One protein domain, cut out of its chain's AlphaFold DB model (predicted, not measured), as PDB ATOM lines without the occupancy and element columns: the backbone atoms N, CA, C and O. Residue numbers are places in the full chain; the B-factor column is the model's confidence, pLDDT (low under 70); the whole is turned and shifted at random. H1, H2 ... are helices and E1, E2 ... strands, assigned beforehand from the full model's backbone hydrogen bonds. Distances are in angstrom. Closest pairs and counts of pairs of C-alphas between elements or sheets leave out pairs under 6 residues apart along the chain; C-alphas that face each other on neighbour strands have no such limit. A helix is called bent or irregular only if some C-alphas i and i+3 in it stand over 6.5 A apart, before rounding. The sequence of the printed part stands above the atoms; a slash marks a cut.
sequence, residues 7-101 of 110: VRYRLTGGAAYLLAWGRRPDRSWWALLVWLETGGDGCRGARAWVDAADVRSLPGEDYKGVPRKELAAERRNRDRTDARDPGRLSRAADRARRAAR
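This is residues 7 to 101 of the 110 residues of an uncharacterized protein of Actinocorallia herbida (UniProt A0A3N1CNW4). A strongly twisted, branched sheet of six strands makes the body, and a single helix, H1, stands free of it as an arm at the end of a long link. Within the sheet, E2, E3 and E4 run side by side; the short strands E1 and E5 extend it past one part of the bent strand E2, short E6 pairs beside another part, and the turn at residues 38 to 43 sticks out. The printed part has 95 residues, with six named strands followed by one named helix, E1 E2 E3 E4 E5 E6 H1; the class is mixed, helices and strands. The neighbour pairs are antiparallel but for E2 and E6, which are parallel. The whole is loose, with a radius of gyration of the C-alphas of 17.0 A, and flat, spanning 58 by 32 by 17 A.

E1 is residues 7 to 9, 6.5 A long, beginning at C-alpha 7 (280.855, 248.619, 258.085). E2 is residues 14 to 23, 24.6 A, and bends by 68 degrees at residue 19. E3, residues 29 to 39, is 30.6 A long and ends at C-alpha 39 (297.181, 235.483, 255.134). E4 is residues 42 to 51, 27.9 A. E5 is residues 55 to 57, 6.6 A, and E6 is residues 68 to 70, 7.2 A. H1, residues 86 to 99, is 20.4 A long and ends at C-alpha 99 (302.091, 214.916, 239.613).

E1 to E4 form a meander, each strand the antiparallel neighbour of the one before, in three hairpins. E1 has E2 on one side, with N 7 and O 16 at 2.8 A, and antiparallel E5 on the other side, with N 8 and O 56 at 2.9 A. E2 has E1 and E6 on one side and E3 on the other side. Its pairing is staggered: E1 over residues 14 to 16, E3 over 17 to 23, E6 over 21 to 23. Between E2 and E3, N 19 and O 32 are within hydrogen-bond range at 2.8 A; between E2 and E6, N 23 and O 69 are within hydrogen-bond range at 2.8 A. E3 and E4 stand at 163 degrees, with N 37 and O 44 at 2.8 A. E4 and E5 meet only through their link. H1 is not on the sheet, and in its backbone 9 of 10 O i to N i+4 pairs are within hydrogen-bond range.

The C-alphas of Lys 64 and Arg 101 are the two farthest apart, at 58.5 A. Without residues 38 to 43 and 84 to 101, which stand free, the body spans 33 by 29 by 18 A. The printed part has no cut. The link from E6 to H1, residues 71 to 85, is long. The mean pLDDT of the printed part is 75.6; residue 13 and residues 72 to 101 are under 70.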
ATOM      1  N   VAL A   7     281.841 249.489 257.439       93.94
ATOM      2  CA  VAL A   7     280.855 248.619 258.085       93.94
ATOM      3  C   VAL A   7     281.518 247.388 258.698       93.94
ATOM      4  O   VAL A   7     282.635 247.007 258.337       93.94
ATOM      5  N   ARG A   8     280.807 246.717 259.608       90.56
ATOM      6  CA  ARG A   8     281.155 245.361 260.054       90.56
ATOM      7  C   ARG A   8     280.350 244.339 259.267       90.56
ATOM      8  O   ARG A   8     279.132 244.464 259.146       90.56
ATOM      9  N   TYR A   9     281.029 243.295 258.808       84.44
ATOM     10  CA  TYR A   9     280.414 242.137 258.173       84.44
ATOM     11  C   TYR A   9     280.914 240.859 258.848       84.44
ATOM     12  O   TYR A   9     282.092 240.721 259.169       84.44
ATOM     13  N   ARG A  10     280.011 239.915 259.128       77.50
ATOM     14  CA  ARG A  10     280.335 238.754 259.976       77.50
ATOM     15  C   ARG A  10     281.408 237.832 259.387       77.50
ATOM     16  O   ARG A  10     282.155 237.229 260.146       77.50
ATOM     17  N   LEU A  11     281.487 237.715 258.056       71.50
ATOM     18  CA  LEU A  11     282.395 236.765 257.397       71.50
ATOM     19  C   LEU A  11     283.803 237.317 257.165       71.50
ATOM     20  O   LEU A  11     284.688 236.541 256.825       71.50
ATOM     21  N   THR A  12     284.016 238.624 257.321       72.56
ATOM     22  CA  THR A  12     285.330 239.249 257.108       72.56
ATOM     23  C   THR A  12     286.210 239.202 258.344       72.56
ATOM     24  O   THR A  12     287.393 239.498 258.249       72.56
ATOM     25  N   GLY A  13     285.644 238.902 259.520       64.12
ATOM     26  CA  GLY A  13     286.367 239.008 260.791       64.12
ATOM     27  C   GLY A  13     286.859 240.430 261.103       64.12
ATOM     28  O   GLY A  13     287.642 240.610 262.028       64.12
ATOM     29  N   GLY A  14     286.404 241.443 260.351       74.81
ATOM     30  CA  GLY A  14     286.983 242.786 260.350       74.81
ATOM     31  C   GLY A  14     286.156 243.824 259.585       74.81
ATOM     32  O   GLY A  14     285.022 243.568 259.170       74.81
ATOM     33  N   ALA A  15     286.727 245.019 259.437       85.88
ATOM     34  CA  ALA A  15     286.117 246.151 258.749       85.88
ATOM     35  C   ALA A  15     286.020 245.923 257.231       85.88
ATOM     36  O   ALA A  15     286.929 245.367 256.614       85.88
ATOM     37  N   ALA A  16     284.925 246.383 256.628       92.69
ATOM     38  CA  ALA A  16     284.725 246.386 255.185       92.69
ATOM     39  C   ALA A  16     284.210 247.753 254.729       92.69
ATOM     40  O   ALA A  16     283.433 248.395 255.429       92.69
ATOM     41  N   TYR A  17     284.611 248.189 253.542       94.19
ATOM     42  CA  TYR A  17     284.101 249.393 252.903       94.19
ATOM     43  C   TYR A  17     282.808 249.084 252.162       94.19
ATOM     44  O   TYR A  17     282.758 248.167 251.337       94.19
ATOM     45  N   LEU A  18     281.772 249.872 252.424       95.06
ATOM     46  CA  LEU A  18     280.494 249.784 251.738       95.06
ATOM     47  C   LEU A  18     280.505 250.664 250.486       95.06
ATOM     48  O   LEU A  18     280.552 251.889 250.568       95.06
ATOM     49  N   LEU A  19     280.422 250.036 249.313       94.31
ATOM     50  CA  LEU A  19     280.520 250.734 248.030       94.31
ATOM     51  C   LEU A  19     279.174 251.018 247.366       94.31
ATOM     52  O   LEU A  19     279.076 251.951 246.573       94.31
ATOM     53  N   ALA A  20     278.158 250.192 247.613       94.56
ATOM     54  CA  ALA A  20     276.825 250.385 247.050       94.56
ATOM     55  C   ALA A  20     275.773 249.560 247.790       94.56
ATOM     56  O   ALA A  20     276.053 248.470 248.281       94.56
ATOM     57  N   TRP A  21     274.535 250.037 247.749       94.56
ATOM     58  CA  TRP A  21     273.342 249.248 248.013       94.56
ATOM     59  C   TRP A  21     272.741 248.763 246.694       94.56
ATOM     60  O   TRP A  21     272.695 249.497 245.705       94.56
ATOM     61  N   GLY A  22     272.254 247.532 246.680       92.88
ATOM     62  CA  GLY A  22     271.631 246.895 245.532       92.88
ATOM     63  C   GLY A  22     270.240 246.399 245.893       92.88
ATOM     64  O   GLY A  22     270.094 245.721 246.902       92.88
ATOM     65  N   ARG A  23     269.215 246.702 245.099       91.56
ATOM     66  CA  ARG A  23     267.869 246.155 245.306       91.56
ATOM     67  C   ARG A  23     267.641 244.963 244.386       91.56
ATOM     68  O   ARG A  23     267.871 245.062 243.181       91.56
ATOM     69  N   ARG A  24     267.216 243.842 244.963       84.75
ATOM     70  CA  ARG A  24     266.902 242.598 244.250       84.75
ATOM     71  C   ARG A  24     265.501 242.640 243.623       84.75
ATOM     72  O   ARG A  24     264.676 243.461 244.029       84.75
ATOM     73  N   PRO A  25     265.189 241.703 242.704       83.00
ATOM     74  CA  PRO A  25     263.837 241.541 242.160       83.00
ATOM     75  C   PRO A  25     262.772 241.263 243.231       83.00
ATOM     76  O   PRO A  25     261.642 241.726 243.117       83.00
ATOM     77  N   ASP A  26     263.148 240.565 244.308       85.06
ATOM     78  CA  ASP A  26     262.291 240.296 245.474       85.06
ATOM     79  C   ASP A  26     262.147 241.506 246.421       85.06
ATOM     80  O   ASP A  26     261.572 241.392 247.500       85.06
ATOM     81  N   ARG A  27     262.657 242.676 246.014       84.62
ATOM     82  CA  ARG A  27     262.688 243.943 246.760       84.62
ATOM     83  C   ARG A  27     263.564 243.945 248.015       84.62
ATOM     84  O   ARG A  27     263.651 244.993 248.656       84.62
ATOM     85  N   SER A  28     264.250 242.850 248.342       89.31
ATOM     86  CA  SER A  28     265.242 242.852 249.422       89.31
ATOM     87  C   SER A  28     266.521 243.594 249.008       89.31
ATOM     88  O   SER A  28     266.797 243.805 247.819       89.31
ATOM     89  N   TRP A  29     267.281 244.051 250.004       90.94
ATOM     90  CA  TRP A  29     268.494 244.839 249.804       90.94
ATOM     91  C   TRP A  29     269.750 243.992 249.981       90.94
ATOM     92  O   TRP A  29     269.867 243.202 250.913       90.94
ATOM     93  N   TRP A  30     270.718 244.228 249.107       93.38
ATOM     94  CA  TRP A  30     272.087 243.745 249.168       93.38
ATOM     95  C   TRP A  30     273.063 244.908 249.317       93.38
ATOM     96  O   TRP A  30     272.754 246.046 248.961       93.38
ATOM     97  N   ALA A  31     274.261 244.608 249.800       92.69
ATOM     98  CA  ALA A  31     275.357 245.552 249.950       92.69
ATOM     99  C   ALA A  31     276.586 245.055 249.186       92.69
ATOM    100  O   ALA A  31     276.952 243.888 249.305       92.69
ATOM    101  N   LEU A  32     277.233 245.923 248.409       93.25
ATOM    102  CA  LEU A  32     278.532 245.640 247.809       93.25
ATOM    103  C   LEU A  32     279.623 246.080 248.776       93.25
ATOM    104  O   LEU A  32     279.776 247.278 249.024       93.25
ATOM    105  N   LEU A  33     280.384 245.115 249.276       92.44
ATOM    106  CA  LEU A  33     281.470 245.343 250.217       92.44
ATOM    107  C   LEU A  33     282.832 245.061 249.583       92.44
ATOM    108  O   LEU A  33     282.948 244.186 248.721       92.44
ATOM    109  N   VAL A  34     283.857 245.773 250.055       92.88
ATOM    110  CA  VAL A  34     285.278 245.524 249.763       92.88
ATOM    111  C   VAL A  34     286.076 245.490 251.062       92.88
ATOM    112  O   VAL A  34     285.876 246.330 251.932       92.88
ATOM    113  N   TRP A  35     286.993 244.538 251.195       90.75
ATOM    114  CA  TRP A  35     287.874 244.410 252.359       90.75
ATOM    115  C   TRP A  35     289.230 243.827 251.957       90.75
ATOM    116  O   TRP A  35     289.431 243.405 250.815       90.75
ATOM    117  N   LEU A  36     290.166 243.823 252.904       87.19
ATOM    118  CA  LEU A  36     291.451 243.149 252.767       87.19
ATOM    119  C   LEU A  36     291.433 241.852 253.572       87.19
ATOM    120  O   LEU A  36     290.969 241.820 254.708       87.19
ATOM    121  N   GLU A  37     291.961 240.796 252.975       85.44
ATOM    122  CA  GLU A  37     292.238 239.523 253.622       85.44
ATOM    123  C   GLU A  37     293.750 239.410 253.807       85.44
ATOM    124  O   GLU A  37     294.514 239.548 252.848       85.44
ATOM    125  N   THR A  38     294.183 239.190 255.042       78.81
ATOM    126  CA  THR A  38     295.590 238.974 255.393       78.81
ATOM    127  C   THR A  38     295.815 237.488 255.653       78.81
ATOM    128  O   THR A  38     295.126 236.906 256.490       78.81
ATOM    129  N   GLY A  39     296.766 236.876 254.951       80.50
ATOM    130  CA  GLY A  39     297.181 235.483 255.134       80.50
ATOM    131  C   GLY A  39     298.702 235.352 255.212       80.50
ATOM    132  O   GLY A  39     299.415 236.347 255.096       80.50
ATOM    133  N   GLY A  40     299.201 234.124 255.391       76.12
ATOM    134  CA  GLY A  40     300.641 233.846 255.546       76.12
ATOM    135  C   GLY A  40     301.521 234.370 254.403       76.12
ATOM    136  O   GLY A  40     302.671 234.721 254.640       76.12
ATOM    137  N   ASP A  41     300.951 234.518 253.204       78.56
ATOM    138  CA  ASP A  41     301.654 234.978 252.000       78.56
ATOM    139  C   ASP A  41     301.389 236.462 251.657       78.56
ATOM    140  O   ASP A  41     301.756 236.927 250.576       78.56
ATOM    141  N   GLY A  42     300.730 237.221 252.545       83.81
ATOM    142  CA  GLY A  42     300.511 238.666 252.394       83.81
ATOM    143  C   GLY A  42     299.046 239.116 252.412       83.81
ATOM    144  O   GLY A  42     298.179 238.489 253.022       83.81
ATOM    145  N   CYS A  43     298.772 240.251 251.761       83.06
ATOM    146  CA  CYS A  43     297.471 240.926 251.768       83.06
ATOM    147  C   CYS A  43     296.794 240.852 250.395       83.06
ATOM    148  O   CYS A  43     297.404 241.188 249.378       83.06
ATOM    149  N   ARG A  44     295.506 240.498 250.356       85.12
ATOM    150  CA  ARG A  44     294.702 240.461 249.126       85.12
ATOM    151  C   ARG A  44     293.393 241.226 249.290       85.12
ATOM    152  O   ARG A  44     292.711 241.096 250.296       85.12
ATOM    153  N   GLY A  45     293.010 241.989 248.268       86.81
ATOM    154  CA  GLY A  45     291.684 242.605 248.199       86.81
ATOM    155  C   GLY A  45     290.593 241.601 247.828       86.81
ATOM    156  O   GLY A  45     290.742 240.838 246.870       86.81
ATOM    157  N   ALA A  46     289.482 241.649 248.554       86.44
ATOM    158  CA  ALA A  46     288.285 240.855 248.318       86.44
ATOM    159  C   ALA A  46     287.051 241.760 248.207       86.44
ATOM    160  O   ALA A  46     287.018 242.876 248.731       86.44
ATOM    161  N   ARG A  47     286.035 241.286 247.479       90.69
ATOM    162  CA  ARG A  47     284.756 241.982 247.317       90.69
ATOM    163  C   ARG A  47     283.608 240.994 247.207       90.69
ATOM    164  O   ARG A  47     283.780 239.936 246.607       90.69
ATOM    165  N   ALA A  48     282.432 241.365 247.700       88.62
ATOM    166  CA  ALA A  48     281.222 240.568 247.522       88.62
ATOM    167  C   ALA A  48     279.953 241.415 247.616       88.62
ATOM    168  O   ALA A  48     279.917 242.432 248.309       88.62
ATOM    169  N   TRP A  49     278.900 240.939 246.953       90.75
ATOM    170  CA  TRP A  49     277.534 241.324 247.285       90.75
ATOM    171  C   TRP A  49     277.038 240.446 248.430       90.75
ATOM    172  O   TRP A  49     277.109 239.221 248.343       90.75
ATOM    173  N   VAL A  50     276.548 241.071 249.493       88.62
ATOM    174  CA  VAL A  50     276.084 240.397 250.709       88.62
ATOM    175  C   VAL A  50     274.668 240.839 251.043       88.62
ATOM    176  O   VAL A  50     274.222 241.889 250.577       88.62
ATOM    177  N   ASP A  51     273.964 240.058 251.856       89.94
ATOM    178  CA  ASP A  51     272.664 240.480 252.368       89.94
ATOM    179  C   ASP A  51     272.819 241.742 253.228       89.94
ATOM    180  O   ASP A  51     273.705 241.806 254.083       89.94
ATOM    181  N   ALA A  52     271.980 242.756 253.002       90.25
ATOM    182  CA  ALA A  52     272.050 243.990 253.778       90.25
ATOM    183  C   ALA A  52     271.779 243.749 255.273       90.25
ATOM    184  O   ALA A  52     272.314 244.483 256.099       90.25
ATOM    185  N   ALA A  53     271.016 242.711 255.633       89.31
ATOM    186  CA  ALA A  53     270.766 242.342 257.024       89.31
ATOM    187  C   ALA A  53     272.028 241.845 257.754       89.31
ATOM    188  O   ALA A  53     272.109 241.933 258.979       89.31
ATOM    189  N   ASP A  54     273.033 241.362 257.017       89.19
ATOM    190  CA  ASP A  54     274.315 240.938 257.588       89.19
ATOM    191  C   ASP A  54     275.299 242.109 257.791       89.19
ATOM    192  O   ASP A  54     276.376 241.922 258.369       89.19
ATOM    193  N   VAL A  55     274.959 243.311 257.309       90.62
ATOM    194  CA  VAL A  55     275.800 244.507 257.398       90.62
ATOM    195  C   VAL A  55     275.447 245.304 258.643       90.62
ATOM    196  O   VAL A  55     274.303 245.704 258.844       90.62
ATOM    197  N   ARG A  56     276.451 245.585 259.476       92.44
ATOM    198  CA  ARG A  56     276.289 246.438 260.656       92.44
ATOM    199  C   ARG A  56     277.008 247.762 260.459       92.44
ATOM    200  O   ARG A  56     278.225 247.784 260.274       92.44
ATOM    201  N   SER A  57     276.252 248.849 260.549       90.75
ATOM    202  CA  SER A  57     276.791 250.205 260.517       90.75
ATOM    203  C   SER A  57     277.688 250.475 261.723       90.75
ATOM    204  O   SER A  57     277.407 250.035 262.839       90.75
ATOM    205  N   LEU A  58     278.756 251.229 261.491       89.50
ATOM    206  CA  LEU A  58     279.581 251.827 262.530       89.50
ATOM    207  C   LEU A  58     279.111 253.260 262.847       89.50
ATOM    208  O   LEU A  58     278.707 253.977 261.925       89.50
ATOM    209  N   PRO A  59     279.146 253.687 264.126       89.56
ATOM    210  CA  PRO A  59     278.873 255.071 264.511       89.56
ATOM    211  C   PRO A  59     279.869 256.052 263.880       89.56
ATOM    212  O   PRO A  59     281.052 255.745 263.785       89.56
ATOM    213  N   GLY A  60     279.401 257.244 263.500       88.88
ATOM    214  CA  GLY A  60     280.245 258.318 262.951       88.88
ATOM    215  C   GLY A  60     280.473 258.263 261.435       88.88
ATOM    216  O   GLY A  60     280.921 259.247 260.859       88.88
ATOM    217  N   GLU A  61     280.105 257.162 260.784       91.50
ATOM    218  CA  GLU A  61     280.198 257.003 259.331       91.50
ATOM    219  C   GLU A  61     279.002 257.644 258.602       91.50
ATOM    220  O   GLU A  61     277.855 257.544 259.055       91.50
ATOM    221  N   ASP A  62     279.251 258.264 257.442       90.00
ATOM    222  CA  ASP A  62     278.199 258.836 256.594       90.00
ATOM    223  C   ASP A  62     277.800 257.890 255.453       90.00
ATOM    224  O   ASP A  62     278.522 257.674 254.479       90.00
ATOM    225  N   TYR A  63     276.582 257.362 255.552       90.25
ATOM    226  CA  TYR A  63     276.011 256.432 254.581       90.25
ATOM    227  C   TYR A  63     275.159 257.107 253.506       90.25
ATOM    228  O   TYR A  63     274.714 256.433 252.572       90.25
ATOM    229  N   LYS A  64     274.893 258.416 253.615       88.88
ATOM    230  CA  LYS A  64     273.993 259.123 252.687       88.88
ATOM    231  C   LYS A  64     274.538 259.133 251.262       88.88
ATOM    232  O   LYS A  64     273.760 259.095 250.313       88.88
ATOM    233  N   GLY A  65     275.863 259.133 251.124       87.31
ATOM    234  CA  GLY A  65     276.556 259.101 249.840       87.31
ATOM    235  C   GLY A  65     276.644 257.722 249.183       87.31
ATOM    236  O   GLY A  65     277.155 257.635 248.069       87.31
ATOM    237  N   VAL A  66     276.174 256.643 249.829       91.62
ATOM    238  CA  VAL A  66     276.308 255.286 249.278       91.62
ATOM    239  C   VAL A  66     275.332 255.096 248.109       91.62
ATOM    240  O   VAL A  66     274.114 255.116 248.317       91.62
ATOM    241  N   PRO A  67     275.830 254.851 246.880       91.75
ATOM    242  CA  PRO A  67     274.988 254.668 245.703       91.75
ATOM    243  C   PRO A  67     273.968 253.539 245.876       91.75
ATOM    244  O   PRO A  67     274.296 252.478 246.405       91.75
ATOM    245  N   ARG A  68     272.754 253.725 245.350       91.88
ATOM    246  CA  ARG A  68     271.695 252.704 245.302       91.88
ATOM    247  C   ARG A  68     271.473 252.254 243.860       91.88
ATOM    248  O   ARG A  68     271.339 253.097 242.978       91.88
ATOM    249  N   LYS A  69     271.461 250.943 243.610       88.25
ATOM    250  CA  LYS A  69     271.391 250.352 242.263       88.25
ATOM    251  C   LYS A  69     270.338 249.249 242.201       88.25
ATOM    252  O   LYS A  69     270.149 248.530 243.176       88.25
ATOM    253  N   GLU A  70     269.683 249.074 241.059       85.50
ATOM    254  CA  GLU A  70     268.887 247.868 240.807       85.50
ATOM    255  C   GLU A  70     269.797 246.744 240.310       85.50
ATOM    256  O   GLU A  70     270.657 246.947 239.451       85.50
ATOM    257  N   LEU A  71     269.645 245.556 240.894       75.69
ATOM    258  CA  LEU A  71     270.392 244.370 240.500       75.69
ATOM    259  C   LEU A  71     269.509 243.508 239.602       75.69
ATOM    260  O   LEU A  71     268.495 242.970 240.047       75.69
ATOM    261  N   ALA A  72     269.920 243.338 238.344       68.81
ATOM    262  CA  ALA A  72     269.313 242.347 237.464       68.81
ATOM    263  C   ALA A  72     269.445 240.946 238.091       68.81
ATOM    264  O   ALA A  72     270.503 240.591 238.620       68.81
ATOM    265  N   ALA A  73     268.380 240.143 238.001       55.69
ATOM    266  CA  ALA A  73     268.277 238.804 238.591       55.69
ATOM    267  C   ALA A  73     269.381 237.817 238.134       55.69
ATOM    268  O   ALA A  73     269.585 236.778 238.758       55.69
ATOM    269  N   GLU A  74     270.124 238.153 237.078       49.34
ATOM    270  CA  GLU A  74     270.984 237.245 236.310       49.34
ATOM    271  C   GLU A  74     272.502 237.441 236.480       49.34
ATOM    272  O   GLU A  74     273.293 237.043 235.630       49.34
ATOM    273  N   ARG A  75     272.970 237.990 237.607       48.66
ATOM    274  CA  ARG A  75     274.413 237.987 237.946       48.66
ATOM    275  C   ARG A  75     274.762 237.154 239.178       48.66
ATOM    276  O   ARG A  75     275.706 237.468 239.901       48.66
ATOM    277  N   ARG A  76     274.035 236.056 239.400       50.94
ATOM    278  CA  ARG A  76     274.494 234.968 240.279       50.94
ATOM    279  C   ARG A  76     275.788 234.375 239.689       50.94
ATOM    280  O   ARG A  76     275.767 233.842 238.588       50.94
ATOM    281  N   ASN A  77     276.898 234.436 240.425       45.88
ATOM    282  CA  ASN A  77     278.088 233.582 240.244       45.88
ATOM    283  C   ASN A  77     279.007 233.776 239.017       45.88
ATOM    284  O   ASN A  77     279.409 232.787 238.406       45.88
ATOM    285  N   ARG A  78     279.449 234.994 238.664       42.38
ATOM    286  CA  ARG A  78     280.562 235.131 237.688       42.38
ATOM    287  C   ARG A  78     281.620 236.185 237.986       42.38
ATOM    288  O   ARG A  78     282.388 236.529 237.090       42.38
ATOM    289  N   ASP A  79     281.739 236.643 239.230       40.69
ATOM    290  CA  ASP A  79     282.998 237.271 239.627       40.69
ATOM    291  C   ASP A  79     283.993 236.148 239.942       40.69
ATOM    292  O   ASP A  79     283.981 235.521 240.996       40.69
ATOM    293  N   ARG A  80     284.811 235.858 238.930       40.88
ATOM    294  CA  ARG A  80     285.824 234.800 238.758       40.88
ATOM    295  C   ARG A  80     286.950 234.807 239.813       40.88
ATOM    296  O   ARG A  80     287.979 234.161 239.630       40.88
ATOM    297  N   THR A  81     286.747 235.541 240.899       48.28
ATOM    298  CA  THR A  81     287.664 235.762 242.020       48.28
ATOM    299  C   THR A  81     287.108 235.173 243.321       48.28
ATOM    300  O   THR A  81     287.701 235.375 244.375       48.28
ATOM    301  N   ASP A  82     285.992 234.440 243.263       43.41
ATOM    302  CA  ASP A  82     285.468 233.703 244.409       43.41
ATOM    303  C   ASP A  82     286.387 232.513 244.738       43.41
ATOM    304  O   ASP A  82     286.480 231.529 244.000       43.41
ATOM    305  N   ALA A  83     287.127 232.635 245.841       44.94
ATOM    306  CA  ALA A  83     287.994 231.591 246.375       44.94
ATOM    307  C   ALA A  83     287.205 230.446 247.040       44.94
ATOM    308  O   ALA A  83     287.811 229.472 247.483       44.94
ATOM    309  N   ARG A  84     285.866 230.524 247.088       46.03
ATOM    310  CA  ARG A  84     284.981 229.494 247.652       46.03
ATOM    311  C   ARG A  84     284.345 228.592 246.589       46.03
ATOM    312  O   ARG A  84     283.214 228.149 246.756       46.03
ATOM    313  N   ASP A  85     285.075 228.276 245.519       40.81
ATOM    314  CA  ASP A  85     284.722 227.174 244.615       40.81
ATOM    315  C   ASP A  85     285.275 225.839 245.169       40.81
ATOM    316  O   ASP A  85     286.478 225.573 245.029       40.81
ATOM    317  N   PRO A  86     284.447 224.963 245.782       42.78
ATOM    318  CA  PRO A  86     284.898 223.652 246.262       42.78
ATOM    319  C   PRO A  86     285.380 222.735 245.118       42.78
ATOM    320  O   PRO A  86     286.134 221.785 245.352       42.78
ATOM    321  N   GLY A  87     285.028 223.040 243.863       42.81
ATOM    322  CA  GLY A  87     285.540 222.346 242.682       42.81
ATOM    323  C   GLY A  87     287.007 222.668 242.371       42.81
ATOM    324  O   GLY A  87     287.699 221.858 241.747       42.81
ATOM    325  N   ARG A  88     287.524 223.813 242.836       41.69
ATOM    326  CA  ARG A  88     288.913 224.235 242.584       41.69
ATOM    327  C   ARG A  88     289.911 223.527 243.500       41.69
ATOM    328  O   ARG A  88     290.994 223.171 243.037       41.69
ATOM    329  N   LEU A  89     289.518 223.252 244.747       49.00
ATOM    330  CA  LEU A  89     290.280 222.412 245.682       49.00
ATOM    331  C   LEU A  89     290.398 220.974 245.160       49.00
ATOM    332  O   LEU A  89     291.486 220.404 245.182       49.00
ATOM    333  N   SER A  90     289.316 220.432 244.590       50.97
ATOM    334  CA  SER A  90     289.317 219.084 244.003       50.97
ATOM    335  C   SER A  90     290.232 218.984 242.778       50.97
ATOM    336  O   SER A  90     291.042 218.067 242.688       50.97
ATOM    337  N   ARG A  91     290.216 219.975 241.873       52.16
ATOM    338  CA  ARG A  91     291.113 219.979 240.698       52.16
ATOM    339  C   ARG A  91     292.584 220.211 241.051       52.16
ATOM    340  O   ARG A  91     293.451 219.657 240.381       52.16
ATOM    341  N   ALA A  92     292.882 221.018 242.072       51.16
ATOM    342  CA  ALA A  92     294.249 221.201 242.563       51.16
ATOM    343  C   ALA A  92     294.781 219.920 243.232       51.16
ATOM    344  O   ALA A  92     295.908 219.513 242.958       51.16
ATOM    345  N   ALA A  93     293.942 219.240 244.021       54.66
ATOM    346  CA  ALA A  93     294.266 217.954 244.628       54.66
ATOM    347  C   ALA A  93     294.445 216.838 243.581       54.66
ATOM    348  O   ALA A  93     295.401 216.071 243.673       54.66
ATOM    349  N   ASP A  94     293.602 216.777 242.546       55.06
ATOM    350  CA  ASP A  94     293.752 215.807 241.450       55.06
ATOM    351  C   ASP A  94     295.004 216.064 240.606       55.06
ATOM    352  O   ASP A  94     295.673 215.122 240.173       55.06
ATOM    353  N   ARG A  95     295.377 217.334 240.406       55.94
ATOM    354  CA  ARG A  95     296.621 217.694 239.712       55.94
ATOM    355  C   ARG A  95     297.853 217.328 240.541       55.94
ATOM    356  O   ARG A  95     298.793 216.770 239.982       55.94
ATOM    357  N   ALA A  96     297.825 217.566 241.854       56.19
ATOM    358  CA  ALA A  96     298.883 217.151 242.777       56.19
ATOM    359  C   ALA A  96     299.010 215.618 242.850       56.19
ATOM    360  O   ALA A  96     300.115 215.085 242.783       56.19
ATOM    361  N   ARG A  97     297.885 214.889 242.879       56.50
ATOM    362  CA  ARG A  97     297.865 213.417 242.834       56.50
ATOM    363  C   ARG A  97     298.375 212.851 241.509       56.50
ATOM    364  O   ARG A  97     299.008 211.800 241.513       56.50
ATOM    365  N   ARG A  98     298.124 213.523 240.378       56.50
ATOM    366  CA  ARG A  98     298.717 213.151 239.080       56.50
ATOM    367  C   ARG A  98     300.215 213.443 239.020       56.50
ATOM    368  O   ARG A  98     300.946 212.613 238.497       56.50
ATOM    369  N   ALA A  99     300.670 214.571 239.567       56.22
ATOM    370  CA  ALA A  99     302.091 214.916 239.613       56.22
ATOM    371  C   ALA A  99     302.897 213.945 240.495       56.22
ATOM    372  O   ALA A  99     303.979 213.532 240.105       56.22
ATOM    373  N   ALA A 100     302.327 213.489 241.616       57.75
ATOM    374  CA  ALA A 100     302.939 212.493 242.503       57.75
ATOM    375  C   ALA A 100     302.969 211.055 241.936       57.75
ATOM    376  O   ALA A 100     303.514 210.157 242.571       57.75
ATOM    377  N   ARG A 101     302.357 210.811 240.767       54.72
ATOM    378  CA  ARG A 101     302.389 209.518 240.054       54.72
ATOM    379  C   ARG A 101     303.333 209.513 238.855       54.72
ATOM    380  O   ARG A 101     303.436 208.491 238.179       54.72
TER     381      ARG A 101